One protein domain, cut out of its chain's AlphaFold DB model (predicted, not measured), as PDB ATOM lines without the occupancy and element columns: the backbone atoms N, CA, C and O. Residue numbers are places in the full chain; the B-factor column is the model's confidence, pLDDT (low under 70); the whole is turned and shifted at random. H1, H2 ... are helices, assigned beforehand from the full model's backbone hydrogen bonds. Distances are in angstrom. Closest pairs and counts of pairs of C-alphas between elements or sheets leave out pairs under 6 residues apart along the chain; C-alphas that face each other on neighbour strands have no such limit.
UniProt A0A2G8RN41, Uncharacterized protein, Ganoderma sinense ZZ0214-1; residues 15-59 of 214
ATOM      1  N   GLN A  15     302.138 172.324 211.283       77.31
ATOM      2  CA  GLN A  15     301.437 173.488 210.774       77.31
ATOM      3  C   GLN A  15     300.006 173.598 211.330       77.31
ATOM      4  O   GLN A  15     299.571 174.710 211.580       77.31
ATOM      5  N   ILE A  16     299.311 172.483 211.598       81.19
ATOM      6  CA  ILE A  16     297.973 172.496 212.218       81.19
ATOM      7  C   ILE A  16     298.038 173.103 213.623       81.19
ATOM      8  O   ILE A  16     297.226 173.956 213.962       81.19
ATOM      9  N   TRP A  17     299.053 172.727 214.406       78.62
ATOM     10  CA  TRP A  17     299.314 173.333 215.713       78.62
ATOM     11  C   TRP A  17     299.607 174.831 215.618       78.62
ATOM     12  O   TRP A  17     299.043 175.605 216.379       78.62
ATOM     13  N   ARG A  18     300.462 175.250 214.677       81.12
ATOM     14  CA  ARG A  18     300.768 176.675 214.475       81.12
ATOM     15  C   ARG A  18     299.526 177.473 214.109       81.12
ATOM     16  O   ARG A  18     299.278 178.506 214.711       81.12
ATOM     17  N   ASP A  19     298.750 176.986 213.148       82.44
ATOM     18  CA  ASP A  19     297.525 177.656 212.717       82.44
ATOM     19  C   ASP A  19     296.515 177.764 213.867       82.44
ATOM     20  O   ASP A  19     295.844 178.781 213.994       82.44
ATOM     21  N   PHE A  20     296.430 176.735 214.718       82.06
ATOM     22  CA  PHE A  20     295.601 176.771 215.917       82.06
ATOM     23  C   PHE A  20     296.079 177.829 216.923       82.06
ATOM     24  O   PHE A  20     295.299 178.689 217.322       82.06
ATOM     25  N   LEU A  21     297.367 177.803 217.288       77.06
ATOM     26  CA  LEU A  21     297.961 178.710 218.280       77.06
ATOM     27  C   LEU A  21     298.001 180.177 217.822       77.06
ATOM     28  O   LEU A  21     297.968 181.076 218.654       77.06
ATOM     29  N   HIS A  22     298.057 180.433 216.513       78.50
ATOM     30  CA  HIS A  22     297.948 181.785 215.952       78.50
ATOM     31  C   HIS A  22     296.506 182.308 215.886       78.50
ATOM     32  O   HIS A  22     296.294 183.456 215.494       78.50
ATOM     33  N   GLY A  23     295.532 181.487 216.276       73.88
ATOM     34  CA  GLY A  23     294.118 181.813 216.240       73.88
ATOM     35  C   GLY A  23     293.437 181.259 214.993       73.88
ATOM     36  O   GLY A  23     293.842 181.503 213.853       73.88
ATOM     37  N   VAL A  24     292.341 180.537 215.221       79.06
ATOM     38  CA  VAL A  24     291.450 180.058 214.164       79.06
ATOM     39  C   VAL A  24     290.222 180.968 214.116       79.06
ATOM     40  O   VAL A  24     289.624 181.194 215.164       79.06
ATOM     41  N   PRO A  25     289.793 181.455 212.936       74.06
ATOM     42  CA  PRO A  25     288.603 182.297 212.826       74.06
ATOM     43  C   PRO A  25     287.365 181.653 213.462       74.06
ATOM     44  O   PRO A  25     287.132 180.456 213.275       74.06
ATOM     45  N   ASP A  26     286.552 182.446 214.163       71.62
ATOM     46  CA  ASP A  26     285.344 181.964 214.844       71.62
ATOM     47  C   ASP A  26     284.321 181.351 213.889       71.62
ATOM     48  O   ASP A  26     283.852 180.238 214.136       71.62
ATOM     49  N   ASP A  27     284.096 182.003 212.749       76.69
ATOM     50  CA  ASP A  27     283.195 181.541 211.695       76.69
ATOM     51  C   ASP A  27     283.942 181.405 210.352       76.69
ATOM     52  O   ASP A  27     283.991 182.335 209.536       76.69
ATOM     53  N   PRO A  28     284.638 180.276 210.117       77.44
ATOM     54  CA  PRO A  28     285.409 180.097 208.903       77.44
ATOM     55  C   PRO A  28     284.503 179.763 207.717       77.44
ATOM     56  O   PRO A  28     283.813 178.746 207.707       77.44
ATOM     57  N   ASN A  29     284.602 180.547 206.641       80.88
ATOM     58  CA  ASN A  29     283.864 180.280 205.407       80.88
ATOM     59  C   ASN A  29     284.305 178.954 204.747       80.88
ATOM     60  O   ASN A  29     285.341 178.895 204.069       80.88
ATOM     61  N   TYR A  30     283.469 177.920 204.874       79.75
ATOM     62  CA  TYR A  30     283.695 176.559 204.364       79.75
ATOM     63  C   TYR A  30     283.862 176.472 202.833       79.75
ATOM     64  O   TYR A  30     284.351 175.474 202.302       79.75
ATOM     65  N   HIS A  31     283.505 177.518 202.087       77.81
ATOM     66  CA  HIS A  31     283.712 177.570 200.637       77.81
ATOM     67  C   HIS A  31     285.143 177.953 200.242       77.81
ATOM     68  O   HIS A  31     285.532 177.784 199.087       77.81
ATOM     69  N   THR A  32     285.956 178.423 201.188       83.44
ATOM     70  CA  THR A  32     287.361 178.764 200.951       83.44
ATOM     71  C   THR A  32     288.284 177.641 201.424       83.44
ATOM     72  O   THR A  32     287.988 176.940 202.391       83.44
ATOM     73  N   LYS A  33     289.449 177.478 200.777       76.56
ATOM     74  CA  LYS A  33     290.470 176.517 201.239       76.56
ATOM     75  C   LYS A  33     290.900 176.793 202.687       76.56
ATOM     76  O   LYS A  33     291.064 175.854 203.457       76.56
ATOM     77  N   ASN A  34     291.025 178.071 203.058       75.25
ATOM     78  CA  ASN A  34     291.400 178.478 204.412       75.25
ATOM     79  C   ASN A  34     290.295 178.175 205.435       75.25
ATOM     80  O   ASN A  34     290.602 177.708 206.526       75.25
ATOM     81  N   GLY A  35     289.019 178.368 205.088       77.00
ATOM     82  CA  GLY A  35     287.910 178.079 205.998       77.00
ATOM     83  C   GLY A  35     287.634 176.586 206.190       77.00
ATOM     84  O   GLY A  35     287.314 176.176 207.302       77.00
ATOM     85  N   LYS A  36     287.850 175.747 205.166       80.44
ATOM     86  CA  LYS A  36     287.834 174.279 205.338       80.44
ATOM     87  C   LYS A  36     288.911 173.812 206.312       80.44
ATOM     88  O   LYS A  36     288.622 173.058 207.230       80.44
ATOM     89  N   ARG A  37     290.129 174.329 206.149       80.44
ATOM     90  CA  ARG A  37     291.255 174.045 207.043       80.44
ATOM     91  C   ARG A  37     290.980 174.502 208.476       80.44
ATOM     92  O   ARG A  37     291.218 173.752 209.407       80.44
ATOM     93  N   ALA A  38     290.434 175.702 208.656       79.12
ATOM     94  CA  ALA A  38     290.019 176.195 209.967       79.12
ATOM     95  C   ALA A  38     288.942 175.300 210.618       79.12
ATOM     96  O   ALA A  38     289.027 175.021 211.810       79.12
ATOM     97  N   HIS A  39     287.978 174.790 209.841       80.19
ATOM     98  CA  HIS A  39     287.001 173.803 210.314       80.19
ATOM     99  C   HIS A  39     287.654 172.488 210.759       80.19
ATOM    100  O   HIS A  39     287.339 171.993 211.837       80.19
ATOM    101  N   GLU A  40     288.575 171.934 209.965       82.69
ATOM    102  CA  GLU A  40     289.305 170.706 210.314       82.69
ATOM    103  C   GLU A  40     290.101 170.875 211.615       82.69
ATOM    104  O   GLU A  40     290.034 170.021 212.496       82.69
ATOM    105  N   ILE A  41     290.801 172.004 211.767       81.81
ATOM    106  CA  ILE A  41     291.539 172.340 212.990       81.81
ATOM    107  C   ILE A  41     290.581 172.382 214.190       81.81
ATOM    108  O   ILE A  41     290.847 171.739 215.206       81.81
ATOM    109  N   LYS A  42     289.441 173.078 214.069       77.06
ATOM    110  CA  LYS A  42     288.430 173.142 215.136       77.06
ATOM    111  C   LYS A  42     287.830 171.784 215.477       77.06
ATOM    112  O   LYS A  42     287.584 171.533 216.647       77.06
ATOM    113  N   GLN A  43     287.601 170.910 214.500       81.75
ATOM    114  CA  GLN A  43     287.077 169.567 214.766       81.75
ATOM    115  C   GLN A  43     288.080 168.711 215.540       81.75
ATOM    116  O   GLN A  43     287.718 168.106 216.545       81.75
ATOM    117  N   VAL A  44     289.341 168.699 215.099       79.75
ATOM    118  CA  VAL A  44     290.411 167.919 215.734       79.75
ATOM    119  C   VAL A  44     290.633 168.360 217.179       79.75
ATOM    120  O   VAL A  44     290.641 167.525 218.079       79.75
ATOM    121  N   PHE A  45     290.811 169.661 217.410       78.69
ATOM    122  CA  PHE A  45     291.090 170.175 218.752       78.69
ATOM    123  C   PHE A  45     289.838 170.277 219.618       78.69
ATOM    124  O   PHE A  45     289.904 169.990 220.807       78.69
ATOM    125  N   GLY A  46     288.691 170.624 219.033       75.50
ATOM    126  CA  GLY A  46     287.431 170.767 219.758       75.50
ATOM    127  C   GLY A  46     286.973 169.464 220.403       75.50
ATOM    128  O   GLY A  46     286.521 169.491 221.542       75.50
ATOM    129  N   GLN A  47     287.149 168.320 219.733       72.50
ATOM    130  CA  GLN A  47     286.842 167.026 220.344       72.50
ATOM    131  C   GLN A  47     287.757 166.742 221.545       72.50
ATOM    132  O   GLN A  47     287.272 166.414 222.624       72.50
ATOM    133  N   VAL A  48     289.070 166.910 221.372       73.62
ATOM    134  CA  VAL A  48     290.063 166.619 222.419       73.62
ATOM    135  C   VAL A  48     289.893 167.539 223.629       73.62
ATOM    136  O   VAL A  48     289.982 167.085 224.764       73.62
ATOM    137  N   PHE A  49     289.633 168.825 223.408       75.75
ATOM    138  CA  PHE A  49     289.447 169.781 224.495       75.75
ATOM    139  C   PHE A  49     288.114 169.602 225.214       75.75
ATOM    140  O   PHE A  49     288.098 169.664 226.439       75.75
ATOM    141  N   ALA A  50     287.035 169.269 224.500       73.06
ATOM    142  CA  ALA A  50     285.767 168.915 225.133       73.06
ATOM    143  C   ALA A  50     285.886 167.655 226.010       73.06
ATOM    144  O   ALA A  50     285.295 167.595 227.083       73.06
ATOM    145  N   GLU A  51     286.675 166.661 225.587       74.50
ATOM    146  CA  GLU A  51     286.954 165.458 226.387       74.50
ATOM    147  C   GLU A  51     287.760 165.758 227.666       74.50
ATOM    148  O   GLU A  51     287.656 165.010 228.638       74.50
ATOM    149  N   GLN A  52     288.560 166.829 227.676       72.31
ATOM    150  CA  GLN A  52     289.428 167.224 228.796       72.31
ATOM    151  C   GLN A  52     288.887 168.415 229.605       72.31
ATOM    152  O   GLN A  52     289.586 168.898 230.490       72.31
ATOM    153  N   ASP A  53     287.674 168.891 229.302       73.19
ATOM    154  CA  ASP A  53     287.070 170.099 229.891       73.19
ATOM    155  C   ASP A  53     287.981 171.342 229.795       73.19
ATOM    156  O   ASP A  53     288.088 172.159 230.707       73.19
ATOM    157  N   LEU A  54     288.697 171.455 228.671       70.12
ATOM    158  CA  LEU A  54     289.582 172.575 228.374       70.12
ATOM    159  C   LEU A  54     288.834 173.605 227.526       70.12
ATOM    160  O   LEU A  54     288.345 173.284 226.443       70.12
ATOM    161  N   ASP A  55     288.793 174.856 227.982       70.44
ATOM    162  CA  ASP A  55     288.288 175.974 227.184       70.44
ATOM    163  C   ASP A  55     289.454 176.669 226.453       70.44
ATOM    164  O   ASP A  55     290.241 177.380 227.080       70.44
ATOM    165  N   PRO A  56     289.601 176.488 225.125       64.38
ATOM    166  CA  PRO A  56     290.660 177.135 224.355       64.38
ATOM    167  C   PRO A  56     290.483 178.655 224.230       64.38
ATOM    168  O   PRO A  56     291.419 179.333 223.810       64.38
ATOM    169  N   ALA A  57     289.299 179.187 224.549       63.94
ATOM    170  CA  ALA A  57     289.009 180.614 224.583       63.94
ATOM    171  C   ALA A  57     289.107 181.201 226.000       63.94
ATOM    172  O   ALA A  57     288.840 182.393 226.176       63.94
ATOM    173  N   ALA A  58     289.506 180.403 226.999       67.81
ATOM    174  CA  ALA A  58     289.707 180.885 228.355       67.81
ATOM    175  C   ALA A  58     290.789 181.972 228.373       67.81
ATOM    176  O   ALA A  58     291.982 181.713 228.228       67.81
ATOM    177  N   THR A  59     290.358 183.211 228.572       62.09
ATOM    178  CA  THR A  59     291.233 184.337 228.879       62.09
ATOM    179  C   THR A  59     291.394 184.388 230.393       62.09
ATOM    180  O   THR A  59     290.549 184.951 231.091       62.09
TER     181      THR A  59
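What this domain is: This is residues 15 to 59 of the 214 residues of an uncharacterized protein of Ganoderma sinense ZZ0214-1 (UniProt A0A2G8RN41). One long helix, H2, makes the long axis, and the short helix H1 stands steeply across near its middle; a long loop joins them round the first end of H2. Residues 47 to 53, of which 47 to 51 belong to H2, stick out, and an unnamed tail follows. The 45 printed residues hold H1 then H2 and no named strand; the class is all helix. The whole is compact, radius of gyration of the C-alphas 10.6 A, yet elongated, spanning 30 by 19 by 18 A.

Where its parts are: Find C-alpha 33 at (290.470, 176.517, 201.239); from there H2, residues 33 to 51, runs 27.7 A to C-alpha 51 at (286.954, 165.458, 226.387). H1, residues 15 to 21, begins at C-alpha 15 at (301.437, 173.488, 210.774) and measures 9.8 A.

How they stand to each other: Look at the C-alphas of Ile 16 and Ile 41, the closest of H1 and H2, 6.5 A apart: the helices are close but not clearly touching. They run the same way at a steep tilt of 67 degrees. Every O i to N i+4 pair is within hydrogen-bond range in H1, and 14 of 15 in H2.

The domain as a whole: The farthest C-alphas, His 31 and Gln 52, are 30.5 A apart. The printed part has no cut; the 11-residue link is long. Look for pLDDT under 70 at residues 56 to 59.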